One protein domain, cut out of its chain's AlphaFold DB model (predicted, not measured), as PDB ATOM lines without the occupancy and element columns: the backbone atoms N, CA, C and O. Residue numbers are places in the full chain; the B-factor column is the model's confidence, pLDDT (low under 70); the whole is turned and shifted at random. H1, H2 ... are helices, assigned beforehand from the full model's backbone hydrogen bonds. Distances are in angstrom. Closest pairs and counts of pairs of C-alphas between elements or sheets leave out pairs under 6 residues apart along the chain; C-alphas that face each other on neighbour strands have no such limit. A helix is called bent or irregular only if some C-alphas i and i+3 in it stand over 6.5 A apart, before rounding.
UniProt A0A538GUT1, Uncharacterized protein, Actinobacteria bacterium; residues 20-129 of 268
ATOM      1  N   ARG A  20     189.150 -28.991 -25.016       87.00
ATOM      2  CA  ARG A  20     189.828 -29.402 -23.770       87.00
ATOM      3  C   ARG A  20     189.902 -28.286 -22.719       87.00
ATOM      4  O   ARG A  20     189.790 -28.574 -21.534       87.00
ATOM      5  N   SER A  21     190.037 -27.028 -23.142       85.31
ATOM      6  CA  SER A  21     190.029 -25.863 -22.246       85.31
ATOM      7  C   SER A  21     188.694 -25.683 -21.513       85.31
ATOM      8  O   SER A  21     188.686 -25.408 -20.316       85.31
ATOM      9  N   TRP A  22     187.566 -25.909 -22.190       83.00
ATOM     10  CA  TRP A  22     186.238 -25.871 -21.572       83.00
ATOM     11  C   TRP A  22     186.018 -27.042 -20.621       83.00
ATOM     12  O   TRP A  22     185.443 -26.857 -19.554       83.00
ATOM     13  N   LEU A  23     186.520 -28.232 -20.965       84.88
ATOM     14  CA  LEU A  23     186.489 -29.380 -20.056       84.88
ATOM     15  C   LEU A  23     187.298 -29.114 -18.784       84.88
ATOM     16  O   LEU A  23     186.825 -29.419 -17.692       84.88
ATOM     17  N   ALA A  24     188.479 -28.504 -18.915       86.69
ATOM     18  CA  ALA A  24     189.288 -28.097 -17.773       86.69
ATOM     19  C   ALA A  24     188.553 -27.066 -16.902       86.69
ATOM     20  O   ALA A  24     188.502 -27.229 -15.687       86.69
ATOM     21  N   LEU A  25     187.914 -26.060 -17.508       83.81
ATOM     22  CA  LEU A  25     187.113 -25.074 -16.780       83.81
ATOM     23  C   LEU A  25     185.938 -25.723 -16.036       83.81
ATOM     24  O   LEU A  25     185.747 -25.464 -14.851       83.81
ATOM     25  N   VAL A  26     185.176 -26.599 -16.698       85.50
ATOM     26  CA  VAL A  26     184.072 -27.344 -16.069       85.50
ATOM     27  C   VAL A  26     184.588 -28.186 -14.906       85.50
ATOM     28  O   VAL A  26     183.982 -28.172 -13.838       85.50
ATOM     29  N   ALA A  27     185.719 -28.877 -15.072       87.00
ATOM     30  CA  ALA A  27     186.332 -29.659 -14.004       87.00
ATOM     31  C   ALA A  27     186.742 -28.778 -12.813       87.00
ATOM     32  O   ALA A  27     186.426 -29.121 -11.677       87.00
ATOM     33  N   VAL A  28     187.368 -27.623 -13.056       92.50
ATOM     34  CA  VAL A  28     187.723 -26.655 -12.004       92.50
ATOM     35  C   VAL A  28     186.475 -26.164 -11.270       92.50
ATOM     36  O   VAL A  28     186.442 -26.195 -10.040       92.50
ATOM     37  N   CYS A  29     185.421 -25.783 -11.994       88.31
ATOM     38  CA  CYS A  29     184.150 -25.367 -11.401       88.31
ATOM     39  C   CYS A  29     183.499 -26.488 -10.577       88.31
ATOM     40  O   CYS A  29     182.987 -26.225  -9.491       88.31
ATOM     41  N   LEU A  30     183.543 -27.738 -11.052       89.81
ATOM     42  CA  LEU A  30     183.019 -28.897 -10.325       89.81
ATOM     43  C   LEU A  30     183.813 -29.174  -9.048       89.81
ATOM     44  O   LEU A  30     183.212 -29.403  -8.002       89.81
ATOM     45  N   VAL A  31     185.145 -29.116  -9.103       93.50
ATOM     46  CA  VAL A  31     186.008 -29.277  -7.924       93.50
ATOM     47  C   VAL A  31     185.735 -28.167  -6.911       93.50
ATOM     48  O   VAL A  31     185.541 -28.457  -5.731       93.50
ATOM     49  N   ALA A  32     185.643 -26.913  -7.362       91.56
ATOM     50  CA  ALA A  32     185.301 -25.781  -6.506       91.56
ATOM     51  C   ALA A  32     183.912 -25.949  -5.870       91.56
ATOM     52  O   ALA A  32     183.760 -25.746  -4.666       91.56
ATOM     53  N   PHE A  33     182.912 -26.383  -6.642       88.00
ATOM     54  CA  PHE A  33     181.560 -26.656  -6.152       88.00
ATOM     55  C   PHE A  33     181.537 -27.778  -5.107       88.00
ATOM     56  O   PHE A  33     180.952 -27.610  -4.037       88.00
ATOM     57  N   ILE A  34     182.200 -28.907  -5.380       91.12
ATOM     58  CA  ILE A  34     182.296 -30.036  -4.446       91.12
ATOM     59  C   ILE A  34     183.002 -29.598  -3.163       91.12
ATOM     60  O   ILE A  34     182.492 -29.865  -2.077       91.12
ATOM     61  N   GLY A  35     184.128 -28.887  -3.272       90.94
ATOM     62  CA  GLY A  35     184.876 -28.376  -2.123       90.94
ATOM     63  C   GLY A  35     184.061 -27.390  -1.283       90.94
ATOM     64  O   GLY A  35     184.005 -27.518  -0.058       90.94
ATOM     65  N   ALA A  36     183.361 -26.455  -1.929       85.31
ATOM     66  CA  ALA A  36     182.481 -25.502  -1.259       85.31
ATOM     67  C   ALA A  36     181.312 -26.202  -0.552       85.31
ATOM     68  O   ALA A  36     181.037 -25.914   0.613       85.31
ATOM     69  N   ASN A  37     180.654 -27.157  -1.214       85.50
ATOM     70  CA  ASN A  37     179.544 -27.910  -0.634       85.50
ATOM     71  C   ASN A  37     180.013 -28.818   0.511       85.50
ATOM     72  O   ASN A  37     179.354 -28.904   1.544       85.50
ATOM     73  N   TRP A  38     181.167 -29.471   0.371       88.94
ATOM     74  CA  TRP A  38     181.765 -30.269   1.440       88.94
ATOM     75  C   TRP A  38     182.071 -29.408   2.668       88.94
ATOM     76  O   TRP A  38     181.620 -29.734   3.764       88.94
ATOM     77  N   SER A  39     182.729 -28.263   2.474       90.19
ATOM     78  CA  SER A  39     183.017 -27.294   3.538       90.19
ATOM     79  C   SER A  39     181.740 -26.780   4.215       90.19
ATOM     80  O   SER A  39     181.628 -26.791   5.441       90.19
ATOM     81  N   ALA A  40     180.723 -26.408   3.432       83.12
ATOM     82  CA  ALA A  40     179.445 -25.931   3.955       83.12
ATOM     83  C   ALA A  40     178.694 -27.002   4.766       83.12
ATOM     84  O   ALA A  40     178.110 -26.688   5.807       83.12
ATOM     85  N   ASN A  41     178.731 -28.263   4.323       85.75
ATOM     86  CA  ASN A  41     178.127 -29.387   5.037       85.75
ATOM     87  C   ASN A  41     178.901 -29.739   6.313       85.75
ATOM     88  O   ASN A  41     178.275 -29.972   7.345       85.75
ATOM     89  N   ALA A  42     180.237 -29.729   6.268       85.19
ATOM     90  CA  ALA A  42     181.087 -29.970   7.434       85.19
ATOM     91  C   ALA A  42     180.856 -28.912   8.523       85.19
ATOM     92  O   ALA A  42     180.692 -29.251   9.694       85.19
ATOM     93  N   ALA A  43     180.736 -27.645   8.121       85.38
ATOM     94  CA  ALA A  43     180.393 -26.533   9.003       85.38
ATOM     95  C   ALA A  43     178.897 -26.464   9.366       85.38
ATOM     96  O   ALA A  43     178.489 -25.547  10.071       85.38
ATOM     97  N   ARG A  44     178.072 -27.403   8.875       86.38
ATOM     98  CA  ARG A  44     176.625 -27.503   9.143       86.38
ATOM     99  C   ARG A  44     175.845 -26.209   8.891       86.38
ATOM    100  O   ARG A  44     174.798 -25.988   9.489       86.38
ATOM    101  N   ARG A  45     176.306 -25.386   7.945       84.56
ATOM    102  CA  ARG A  45     175.741 -24.051   7.662       84.56
ATOM    103  C   ARG A  45     174.274 -24.078   7.231       84.56
ATOM    104  O   ARG A  45     173.592 -23.069   7.311       84.56
ATOM    105  N   TRP A  46     173.795 -25.235   6.781       89.31
ATOM    106  CA  TRP A  46     172.411 -25.442   6.375       89.31
ATOM    107  C   TRP A  46     171.431 -25.557   7.554       89.31
ATOM    108  O   TRP A  46     170.234 -25.389   7.344       89.31
ATOM    109  N   GLN A  47     171.898 -25.881   8.769       91.88
ATOM    110  CA  GLN A  47     171.010 -26.183   9.899       91.88
ATOM    111  C   GLN A  47     170.192 -24.969  10.330       91.88
ATOM    112  O   GLN A  47     168.997 -25.113  10.553       91.88
ATOM    113  N   HIS A  48     170.817 -23.792  10.362       90.81
ATOM    114  CA  HIS A  48     170.168 -22.551  10.772       90.81
ATOM    115  C   HIS A  48     168.950 -22.218   9.893       90.81
ATOM    116  O   HIS A  48     167.820 -22.206  10.374       90.81
ATOM    117  N   GLY A  49     169.153 -22.100   8.573       91.81
ATOM    118  CA  GLY A  49     168.050 -21.863   7.632       91.81
ATOM    119  C   GLY A  49     166.999 -22.979   7.657       91.81
ATOM    120  O   GLY A  49     165.803 -22.724   7.522       91.81
ATOM    121  N   PHE A  50     167.413 -24.224   7.920       95.25
ATOM    122  CA  PHE A  50     166.478 -25.334   8.079       95.25
ATOM    123  C   PHE A  50     165.607 -25.216   9.340       95.25
ATOM    124  O   PHE A  50     164.423 -25.548   9.282       95.25
ATOM    125  N   TYR A  51     166.139 -24.728  10.463       95.62
ATOM    126  CA  TYR A  51     165.343 -24.468  11.665       95.62
ATOM    127  C   TYR A  51     164.283 -23.399  11.418       95.62
ATOM    128  O   TYR A  51     163.123 -23.609  11.776       95.62
ATOM    129  N   ASP A  52     164.629 -22.331  10.701       94.56
ATOM    130  CA  ASP A  52     163.661 -21.316  10.283       94.56
ATOM    131  C   ASP A  52     162.563 -21.908   9.391       94.56
ATOM    132  O   ASP A  52     161.380 -21.608   9.563       94.56
ATOM    133  N   VAL A  53     162.916 -22.807   8.468       95.44
ATOM    134  CA  VAL A  53     161.935 -23.528   7.643       95.44
ATOM    135  C   VAL A  53     161.005 -24.388   8.500       95.44
ATOM    136  O   VAL A  53     159.789 -24.385   8.270       95.44
ATOM    137  N   ILE A  54     161.532 -25.102   9.497       97.00
ATOM    138  CA  ILE A  54     160.713 -25.890  10.423       97.00
ATOM    139  C   ILE A  54     159.750 -24.972  11.184       97.00
ATOM    140  O   ILE A  54     158.540 -25.201  11.135       97.00
ATOM    141  N   GLY A  55     160.260 -23.915  11.818       95.94
ATOM    142  CA  GLY A  55     159.472 -22.966  12.602       95.94
ATOM    143  C   GLY A  55     158.382 -22.278  11.786       95.94
ATOM    144  O   GLY A  55     157.212 -22.306  12.166       95.94
ATOM    145  N   GLN A  56     158.735 -21.713  10.632       94.50
ATOM    146  CA  GLN A  56     157.832 -20.883   9.832       94.50
ATOM    147  C   GLN A  56     156.889 -21.673   8.933       94.50
ATOM    148  O   GLN A  56     155.764 -21.239   8.676       94.50
ATOM    149  N   ARG A  57     157.332 -22.818   8.408       94.06
ATOM    150  CA  ARG A  57     156.594 -23.522   7.351       94.06
ATOM    151  C   ARG A  57     156.053 -24.853   7.817       94.06
ATOM    152  O   ARG A  57     154.904 -25.145   7.505       94.06
ATOM    153  N   VAL A  58     156.829 -25.656   8.539       96.88
ATOM    154  CA  VAL A  58     156.371 -26.989   8.960       96.88
ATOM    155  C   VAL A  58     155.433 -26.876  10.156       96.88
ATOM    156  O   VAL A  58     154.264 -27.233  10.033       96.88
ATOM    157  N   LEU A  59     155.903 -26.295  11.263       97.25
ATOM    158  CA  LEU A  59     155.180 -26.254  12.538       97.25
ATOM    159  C   LEU A  59     153.884 -25.432  12.492       97.25
ATOM    160  O   LEU A  59     152.957 -25.700  13.252       97.25
ATOM    161  N   THR A  60     153.778 -24.476  11.566       96.38
ATOM    162  CA  THR A  60     152.580 -23.643  11.355       96.38
ATOM    163  C   THR A  60     151.425 -24.369  10.663       96.38
ATOM    164  O   THR A  60     150.348 -23.800  10.506       96.38
ATOM    165  N   SER A  61     151.609 -25.622  10.236       96.12
ATOM    166  CA  SER A  61     150.561 -26.425   9.604       96.12
ATOM    167  C   SER A  61     150.468 -27.802  10.239       96.12
ATOM    168  O   SER A  61     151.410 -28.586  10.181       96.12
ATOM    169  N   ALA A  62     149.289 -28.142  10.767       96.25
ATOM    170  CA  ALA A  62     149.040 -29.452  11.366       96.25
ATOM    171  C   ALA A  62     149.308 -30.611  10.387       96.25
ATOM    172  O   ALA A  62     149.886 -31.622  10.777       96.25
ATOM    173  N   SER A  63     148.952 -30.444   9.109       96.62
ATOM    174  CA  SER A  63     149.207 -31.447   8.066       96.62
ATOM    175  C   SER A  63     150.707 -31.649   7.824       96.62
ATOM    176  O   SER A  63     151.170 -32.788   7.769       96.62
ATOM    177  N   ARG A  64     151.487 -30.562   7.751       96.81
ATOM    178  CA  ARG A  64     152.942 -30.645   7.551       96.81
ATOM    179  C   ARG A  64     153.639 -31.209   8.776       96.81
ATOM    180  O   ARG A  64     154.409 -32.149   8.649       96.81
ATOM    181  N   THR A  65     153.320 -30.714   9.965       98.19
ATOM    182  CA  THR A  65     153.831 -31.279  11.220       98.19
ATOM    183  C   THR A  65     153.514 -32.768  11.335       98.19
ATOM    184  O   THR A  65     154.388 -33.536  11.728       98.19
ATOM    185  N   GLY A  66     152.304 -33.182  10.941       98.19
ATOM    186  CA  GLY A  66     151.901 -34.586  10.872       98.19
ATOM    187  C   GLY A  66     152.841 -35.411   9.999       98.19
ATOM    188  O   GLY A  66     153.435 -36.358  10.497       98.19
ATOM    189  N   PHE A  67     153.080 -34.985   8.754       98.44
ATOM    190  CA  PHE A  67     154.023 -35.662   7.857       98.44
ATOM    191  C   PHE A  67     155.407 -35.839   8.492       98.44
ATOM    192  O   PHE A  67     155.960 -36.935   8.480       98.44
ATOM    193  N   PHE A  68     155.971 -34.781   9.078       98.50
ATOM    194  CA  PHE A  68     157.317 -34.837   9.655       98.50
ATOM    195  C   PHE A  68     157.376 -35.747  10.883       98.50
ATOM    196  O   PHE A  68     158.331 -36.507  11.042       98.50
ATOM    197  N   ARG A  69     156.343 -35.713  11.731       98.31
ATOM    198  CA  ARG A  69     156.199 -36.623  12.873       98.31
ATOM    199  C   ARG A  69     156.113 -38.077  12.413       98.31
ATOM    200  O   ARG A  69     156.783 -38.929  12.987       98.31
ATOM    201  N   ASP A  70     155.347 -38.349  11.362       98.38
ATOM    202  CA  ASP A  70     155.191 -39.697  10.807       98.38
ATOM    203  C   ASP A  70     156.512 -40.208  10.181       98.38
ATOM    204  O   ASP A  70     156.742 -41.411  10.111       98.38
ATOM    205  N   HIS A  71     157.435 -39.299   9.838       98.38
ATOM    206  CA  HIS A  71     158.825 -39.586   9.434       98.38
ATOM    207  C   HIS A  71     159.829 -39.485  10.606       98.38
ATOM    208  O   HIS A  71     161.037 -39.307  10.421       98.38
ATOM    209  N   GLY A  72     159.339 -39.603  11.842       98.06
ATOM    210  CA  GLY A  72     160.152 -39.740  13.047       98.06
ATOM    211  C   GLY A  72     160.632 -38.432  13.678       98.06
ATOM    212  O   GLY A  72     161.466 -38.494  14.583       98.06
ATOM    213  N   MET A  73     160.145 -37.265  13.238       98.19
ATOM    214  CA  MET A  73     160.472 -35.988  13.883       98.19
ATOM    215  C   MET A  73     159.904 -35.956  15.311       98.19
ATOM    216  O   MET A  73     158.686 -36.048  15.477       98.19
ATOM    217  N   PRO A  74     160.740 -35.770  16.352       97.88
ATOM    218  CA  PRO A  74     160.250 -35.573  17.712       97.88
ATOM    219  C   PRO A  74     159.433 -34.285  17.808       97.88
ATOM    220  O   PRO A  74     159.869 -33.245  17.321       97.88
ATOM    221  N   THR A  75     158.284 -34.339  18.480       96.56
ATOM    222  CA  THR A  75     157.394 -33.182  18.678       96.56
ATOM    223  C   THR A  75     157.164 -32.891  20.164       96.56
ATOM    224  O   THR A  75     156.028 -33.008  20.631       96.56
ATOM    225  N   PRO A  76     158.215 -32.559  20.941       95.75
ATOM    226  CA  PRO A  76     158.026 -32.129  22.323       95.75
ATOM    227  C   PRO A  76     157.234 -30.804  22.367       95.75
ATOM    228  O   PRO A  76     157.298 -30.027  21.403       95.75
ATOM    229  N   PRO A  77     156.483 -30.517  23.446       96.19
ATOM    230  CA  PRO A  77     155.722 -29.271  23.584       96.19
ATOM    231  C   PRO A  77     156.559 -28.009  23.333       96.19
ATOM    232  O   PRO A  77     156.084 -27.055  22.718       96.19
ATOM    233  N   GLU A  78     157.821 -28.023  23.746       95.00
ATOM    234  CA  GLU A  78     158.809 -26.958  23.577       95.00
ATOM    235  C   GLU A  78     159.043 -26.656  22.095       95.00
ATOM    236  O   GLU A  78     159.053 -25.489  21.705       95.00
ATOM    237  N   LEU A  79     159.124 -27.692  21.248       96.25
ATOM    238  CA  LEU A  79     159.260 -27.526  19.801       96.25
ATOM    239  C   LEU A  79     157.995 -26.908  19.209       96.25
ATOM    240  O   LEU A  79     158.073 -25.971  18.422       96.25
ATOM    241  N   LEU A  80     156.818 -27.406  19.596       96.12
ATOM    242  CA  LEU A  80     155.542 -26.916  19.068       96.12
ATOM    243  C   LEU A  80     155.300 -25.440  19.428       96.12
ATOM    244  O   LEU A  80     154.712 -24.700  18.641       96.12
ATOM    245  N   ARG A  81     155.827 -24.969  20.567       94.94
ATOM    246  CA  ARG A  81     155.817 -23.547  20.968       94.94
ATOM    247  C   ARG A  81     156.687 -22.642  20.086       94.94
ATOM    248  O   ARG A  81     156.604 -21.414  20.225       94.94
ATOM    249  N   LEU A  82     157.509 -23.220  19.208       95.19
ATOM    250  CA  LEU A  82     158.300 -22.516  18.195       95.19
ATOM    251  C   LEU A  82     157.601 -22.430  16.827       95.19
ATOM    252  O   LEU A  82     158.196 -21.961  15.860       95.19
ATOM    253  N   ALA A  83     156.330 -22.828  16.719       96.62
ATOM    254  CA  ALA A  83     155.548 -22.577  15.512       96.62
ATOM    255  C   ALA A  83     155.467 -21.068  15.202       96.62
ATOM    256  O   ALA A  83     155.135 -20.259  16.069       96.62
ATOM    257  N   GLY A  84     155.780 -20.694  13.959       94.06
ATOM    258  CA  GLY A  84     155.793 -19.308  13.475       94.06
ATOM    259  C   GLY A  84     156.979 -18.474  13.967       94.06
ATOM    260  O   GLY A  84     156.977 -17.253  13.810       94.06
ATOM    261  N   LYS A  85     157.985 -19.104  14.580       93.19
ATOM    262  CA  LYS A  85     159.154 -18.438  15.158       93.19
ATOM    263  C   LYS A  85     160.419 -18.734  14.357       93.19
ATOM    264  O   LYS A  85     160.596 -19.846  13.867       93.19
ATOM    265  N   PHE A  86     161.281 -17.727  14.235       91.19
ATOM    266  CA  PHE A  86     162.630 -17.866  13.682       91.19
ATOM    267  C   PHE A  86     163.609 -18.327  14.763       91.19
ATOM    268  O   PHE A  86     163.419 -18.024  15.943       91.19
ATOM    269  N   ASP A  87     164.669 -19.023  14.371       87.50
ATOM    270  CA  ASP A  87     165.747 -19.417  15.276       87.50
ATOM    271  C   ASP A  87     166.577 -18.214  15.733       87.50
ATOM    272  O   ASP A  87     167.097 -18.204  16.838       87.50
ATOM    273  N   SER A  88     166.610 -17.133  14.959       83.88
ATOM    274  CA  SER A  88     167.242 -15.869  15.363       83.88
ATOM    275  C   SER A  88     166.577 -15.175  16.570       83.88
ATOM    276  O   SER A  88     167.101 -14.180  17.073       83.88
ATOM    277  N   LEU A  89     165.443 -15.685  17.070       75.88
ATOM    278  CA  LEU A  89     164.828 -15.213  18.314       75.88
ATOM    279  C   LEU A  89     165.706 -15.504  19.542       75.88
ATOM    280  O   LEU A  89     166.619 -16.326  19.504       75.88
ATOM    281  N   HIS A  90     165.395 -14.817  20.649       69.50
ATOM    282  CA  HIS A  90     166.119 -14.847  21.926       69.50
ATOM    283  C   HIS A  90     166.866 -16.167  22.202       69.50
ATOM    284  O   HIS A  90     166.270 -17.167  22.595       69.50
ATOM    285  N   ASN A  91     168.196 -16.113  22.057       84.25
ATOM    286  CA  ASN A  91     169.142 -17.179  22.392       84.25
ATOM    287  C   ASN A  91     169.054 -18.473  21.549       84.25
ATOM    288  O   ASN A  91     169.413 -19.527  22.066       84.25
ATOM    289  N   PHE A  92     168.661 -18.412  20.271       89.75
ATOM    290  CA  PHE A  92     168.765 -19.543  19.328       89.75
ATOM    291  C   PHE A  92     168.130 -20.839  19.854       89.75
ATOM    292  O   PHE A  92     168.834 -21.823  20.112       89.75
ATOM    293  N   PRO A  93     166.810 -20.842  20.112       90.94
ATOM    294  CA  PRO A  93     166.162 -21.925  20.838       90.94
ATOM    295  C   PRO A  93     166.296 -23.277  20.128       90.94
ATOM    296  O   PRO A  93     166.534 -24.279  20.804       90.94
ATOM    297  N   PHE A  94     166.233 -23.343  18.791       92.69
ATOM    298  CA  PHE A  94     166.382 -24.624  18.092       92.69
ATOM    299  C   PHE A  94     167.795 -25.192  18.270       92.69
ATOM    300  O   PHE A  94     167.962 -26.405  18.458       92.69
ATOM    301  N   GLU A  95     168.806 -24.325  18.277       91.88
ATOM    302  CA  GLU A  95     170.212 -24.697  18.433       91.88
ATOM    303  C   GLU A  95     170.601 -25.014  19.885       91.88
ATOM    304  O   GLU A  95     171.376 -25.949  20.121       91.88
ATOM    305  N   ARG A  96     170.076 -24.266  20.863       92.50
ATOM    306  CA  ARG A  96     170.616 -24.233  22.234       92.50
ATOM    307  C   ARG A  96     169.736 -24.868  23.298       92.50
ATOM    308  O   ARG A  96     170.280 -25.309  24.307       92.50
ATOM    309  N   ASP A  97     168.423 -24.947  23.100       93.88
ATOM    310  CA  ASP A  97     167.521 -25.465  24.132       93.88
ATOM    311  C   ASP A  97     167.836 -26.950  24.427       93.88
ATOM    312  O   ASP A  97     167.838 -27.772  23.497       93.88
ATOM    313  N   PRO A  98     168.164 -27.336  25.675       94.88
ATOM    314  CA  PRO A  98     168.455 -28.727  26.011       94.88
ATOM    315  C   PRO A  98     167.276 -29.670  25.725       94.88
ATOM    316  O   PRO A  98     167.515 -30.794  25.273       94.88
ATOM    317  N   GLU A  99     166.030 -29.209  25.861       95.44
ATOM    318  CA  GLU A  99     164.823 -30.017  25.627       95.44
ATOM    319  C   GLU A  99     164.672 -30.412  24.149       95.44
ATOM    320  O   GLU A  99     164.105 -31.450  23.801       95.44
ATOM    321  N   LEU A 100     165.286 -29.642  23.245       96.69
ATOM    322  CA  LEU A 100     165.279 -29.904  21.805       96.69
ATOM    323  C   LEU A 100     166.438 -30.794  21.332       96.69
ATOM    324  O   LEU A 100     166.644 -30.968  20.127       96.69
ATOM    325  N   ALA A 101     167.199 -31.416  22.238       96.69
ATOM    326  CA  ALA A 101     168.332 -32.265  21.866       96.69
ATOM    327  C   ALA A 101     167.931 -33.475  21.000       96.69
ATOM    328  O   ALA A 101     168.673 -33.859  20.089       96.69
ATOM    329  N   SER A 102     166.769 -34.083  21.258       96.94
ATOM    330  CA  SER A 102     166.232 -35.186  20.445       96.94
ATOM    331  C   SER A 102     165.885 -34.715  19.033       96.94
ATOM    332  O   SER A 102     166.306 -35.341  18.056       96.94
ATOM    333  N   PHE A 103     165.213 -33.570  18.926       97.56
ATOM    334  CA  PHE A 103     164.898 -32.909  17.666       97.56
ATOM    335  C   PHE A 103     166.167 -32.568  16.876       97.56
ATOM    336  O   PHE A 103     166.275 -32.946  15.713       97.56
ATOM    337  N   ARG A 104     167.188 -31.961  17.497       96.81
ATOM    338  CA  ARG A 104     168.460 -31.651  16.815       96.81
ATOM    339  C   ARG A 104     169.161 -32.892  16.266       96.81
ATOM    340  O   ARG A 104     169.685 -32.856  15.152       96.81
ATOM    341  N   ARG A 105     169.169 -34.001  17.018       96.62
ATOM    342  CA  ARG A 105     169.716 -35.283  16.535       96.62
ATOM    343  C   ARG A 105     168.938 -35.802  15.330       96.62
ATOM    344  O   ARG A 105     169.560 -36.282  14.384       96.62
ATOM    345  N   TRP A 106     167.611 -35.692  15.360       97.81
ATOM    346  CA  TRP A 106     166.767 -36.055  14.227       97.81
ATOM    347  C   TRP A 106     167.043 -35.162  13.013       97.81
ATOM    348  O   TRP A 106     167.294 -35.688  11.933       97.81
ATOM    349  N   VAL A 107     167.116 -33.838  13.184       96.69
ATOM    350  CA  VAL A 107     167.431 -32.900  12.093       96.69
ATOM    351  C   VAL A 107     168.751 -33.264  11.430       96.69
ATOM    352  O   VAL A 107     168.807 -33.350  10.208       96.69
ATOM    353  N   HIS A 108     169.792 -33.536  12.221       94.12
ATOM    354  CA  HIS A 108     171.102 -33.929  11.697       94.12
ATOM    355  C   HIS A 108     171.024 -35.194  10.826       94.12
ATOM    356  O   HIS A 108     171.576 -35.225   9.730       94.12
ATOM    357  N   ARG A 109     170.299 -36.224  11.274       95.38
ATOM    358  CA  ARG A 109     170.251 -37.517  10.574       95.38
ATOM    359  C   ARG A 109     169.255 -37.567   9.416       95.38
ATOM    360  O   ARG A 109     169.548 -38.202   8.410       95.38
ATOM    361  N   HIS A 110     168.098 -36.930   9.567       97.12
ATOM    362  CA  HIS A 110     166.933 -37.147   8.703       97.12
ATOM    363  C   HIS A 110     166.323 -35.856   8.149       97.12
ATOM    364  O   HIS A 110     165.674 -35.901   7.110       97.12
ATOM    365  N   GLY A 111     166.574 -34.693   8.764       95.69
ATOM    366  CA  GLY A 111     165.849 -33.449   8.471       95.69
ATOM    367  C   GLY A 111     165.799 -33.072   6.986       95.69
ATOM    368  O   GLY A 111     164.718 -32.883   6.430       95.69
ATOM    369  N   ARG A 112     166.956 -33.017   6.311       93.81
ATOM    370  CA  ARG A 112     167.027 -32.680   4.873       93.81
ATOM    371  C   ARG A 112     166.366 -33.724   3.982       93.81
ATOM    372  O   ARG A 112     165.730 -33.351   3.000       93.81
ATOM    373  N   GLN A 113     166.539 -35.004   4.308       96.38
ATOM    374  CA  GLN A 113     165.946 -36.096   3.543       96.38
ATOM    375  C   GLN A 113     164.419 -36.031   3.641       96.38
ATOM    376  O   GLN A 113     163.756 -35.948   2.612       96.38
ATOM    377  N   THR A 114     163.877 -35.958   4.858       98.19
ATOM    378  CA  THR A 114     162.434 -35.849   5.099       98.19
ATOM    379  C   THR A 114     161.847 -34.600   4.453       98.19
ATOM    380  O   THR A 114     160.762 -34.652   3.884       98.19
ATOM    381  N   TYR A 115     162.559 -33.470   4.475       97.31
ATOM    382  CA  TYR A 115     162.104 -32.270   3.773       97.31
ATOM    383  C   TYR A 115     162.080 -32.468   2.253       97.31
ATOM    384  O   TYR A 115     161.107 -32.089   1.609       97.31
ATOM    385  N   GLY A 116     163.091 -33.117   1.671       97.00
ATOM    386  CA  GLY A 116     163.089 -33.486   0.253       97.00
ATOM    387  C   GLY A 116     161.935 -34.424  -0.120       97.00
ATOM    388  O   GLY A 116     161.254 -34.195  -1.118       97.00
ATOM    389  N   GLU A 117     161.665 -35.434   0.709       98.06
ATOM    390  CA  GLU A 117     160.524 -36.349   0.565       98.06
ATOM    391  C   GLU A 117     159.190 -35.604   0.674       98.06
ATOM    392  O   GLU A 117     158.276 -35.849  -0.118       98.06
ATOM    393  N   TYR A 118     159.088 -34.638   1.591       97.62
ATOM    394  CA  TYR A 118     157.924 -33.765   1.714       97.62
ATOM    395  C   TYR A 118     157.688 -32.967   0.425       97.62
ATOM    396  O   TYR A 118     156.578 -32.978  -0.106       97.62
ATOM    397  N   LEU A 119     158.726 -32.330  -0.129       96.69
ATOM    398  CA  LEU A 119     158.621 -31.578  -1.385       96.69
ATOM    399  C   LEU A 119     158.194 -32.462  -2.560       96.69
ATOM    400  O   LEU A 119     157.346 -32.058  -3.354       96.69
ATOM    401  N   ALA A 120     158.758 -33.666  -2.659       97.19
ATOM    402  CA  ALA A 120     158.450 -34.608  -3.729       97.19
ATOM    403  C   ALA A 120     157.018 -35.157  -3.638       97.19
ATOM    404  O   ALA A 120     156.356 -35.325  -4.661       97.19
ATOM    405  N   SER A 121     156.527 -35.413  -2.423       97.44
ATOM    406  CA  SER A 121     155.165 -35.909  -2.177       97.44
ATOM    407  C   SER A 121     154.096 -34.813  -2.219       97.44
ATOM    408  O   SER A 121     152.921 -35.118  -2.410       97.44
ATOM    409  N   HIS A 122     154.487 -33.541  -2.099       96.75
ATOM    410  CA  HIS A 122     153.579 -32.391  -2.094       96.75
ATOM    411  C   HIS A 122     153.928 -31.380  -3.203       96.75
ATOM    412  O   HIS A 122     154.159 -30.200  -2.908       96.75
ATOM    413  N   PRO A 123     153.921 -31.782  -4.491       95.50
ATOM    414  CA  PRO A 123     154.357 -30.926  -5.594       95.50
ATOM    415  C   PRO A 123     153.521 -29.649  -5.715       95.50
ATOM    416  O   PRO A 123     154.054 -28.599  -6.056       95.50
ATOM    417  N   GLY A 124     152.227 -29.702  -5.373       93.62
ATOM    418  CA  GLY A 124     151.370 -28.517  -5.351       93.62
ATOM    419  C   GLY A 124     151.885 -27.446  -4.387       93.62
ATOM    420  O   GLY A 124     151.990 -26.282  -4.767       93.62
ATOM    421  N   TRP A 125     152.271 -27.830  -3.166       91.75
ATOM    422  CA  TRP A 125     152.854 -26.897  -2.199       91.75
ATOM    423  C   TRP A 125     154.279 -26.495  -2.579       91.75
ATOM    424  O   TRP A 125     154.607 -25.315  -2.504       91.75
ATOM    425  N   ALA A 126     155.105 -27.447  -3.021       92.44
ATOM    426  CA  ALA A 126     156.474 -27.167  -3.439       92.44
ATOM    427  C   ALA A 126     156.509 -26.127  -4.570       92.44
ATOM    428  O   ALA A 126     157.254 -25.159  -4.499       92.44
ATOM    429  N   LEU A 127     155.650 -26.272  -5.581       89.88
ATOM    430  CA  LEU A 127     155.613 -25.362  -6.724       89.88
ATOM    431  C   LEU A 127     154.910 -24.040  -6.415       89.88
ATOM    432  O   LEU A 127     155.393 -23.005  -6.854       89.88
ATOM    433  N   SER A 128     153.791 -24.045  -5.683       87.31
ATOM    434  CA  SER A 128     153.028 -22.814  -5.410       87.31
ATOM    435  C   SER A 128     153.567 -21.998  -4.234       87.31
ATOM    436  O   SER A 128     153.350 -20.788  -4.191       87.31
ATOM    437  N   GLY A 129     154.293 -22.629  -3.307       83.62
ATOM    438  CA  GLY A 129     154.867 -21.999  -2.118       83.62
ATOM    439  C   GLY A 129     155.665 -20.737  -2.450       83.62
ATOM    440  O   GLY A 129     155.308 -19.670  -1.951       83.62
TER     441      GLY A 129
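What this domain is: This is residues 20 to 129 of the 268 residues of an uncharacterized protein of Actinobacteria bacterium (UniProt A0A538GUT1). One long helix, H1, sticks out like a handle, with residues 20 to 36 and 38 to 42 standing free of a compact head of shorter helices and loops. In the head H2 lies in the middle and the bent helix H6 passes it with two arms; H4 and H5 are by the arm H6a, while H3 is by the arm H6b and H7 makes a corner at that arm's end. The printed part has 110 residues with seven named helices, H1 to H7 in order, and no named strand: the class is all helix. The whole is loose, with a radius of gyration of the C-alphas of 17.0 A, and elongated, spanning 58 by 34 by 22 A.

How they stand to each other: H1, residues 20 to 42, is close to but not clearly touching H2, residues 46 to 58; their closest C-alphas, of Ala 40 and Trp 46, are 7.5 A apart, and the steep tilt of 69.6 degrees is only just short of about perpendicular. H2 and H3, residues 62 to 70, only just touch, with 3 pairs of C-alphas within 8 A, only at the corner by their link; the closest C-alphas, of Val 58 and Arg 64, are 5.2 A apart. H4, residues 77 to 80, and H5, residues 93 to 96, come before H6, residues 98 to 121, which was assigned as one helix by its hydrogen bonds but is bent: C-alphas 109 and 112 are 8.1 A apart. Its arms H6a, residues 98 to 109, and H6b, residues 112 to 121, stand at a steep tilt of 66 degrees. H6a is itself irregular, with C-alphas 99 and 102 at 7.5 A. H4 only just touches H6a, with 3 pairs of C-alphas within 8 A, the closest being Leu 79 and Leu 100 at 6.8 A. H3 is close to but not clearly touching H6b, the closest C-alphas being Phe 68 and Thr 114 at 6.9 A. Every O i to N i+4 pair is within hydrogen-bond range in H1, H2, H3, H6b and H7, residues 123 to 129, and 6 of 8 are in H6a; H4 and H5 are too short for such a pair.

Where its parts are: H1 begins at C-alpha 20, (189.828, -29.402, -23.770), and measures 32.4 A. H2 measures 16.3 A, H6a 17.9 A and H6b 14.2 A. H7 ends at C-alpha 129, (154.867, -21.999, -2.118).

The domain as a whole: The C-alphas farthest apart, of Arg 20 and Pro 77, are 58.4 A apart. The printed part has no cut. The link from H4 to H5 is long, 12 residues. Residue 90 is under 70 in pLDDT.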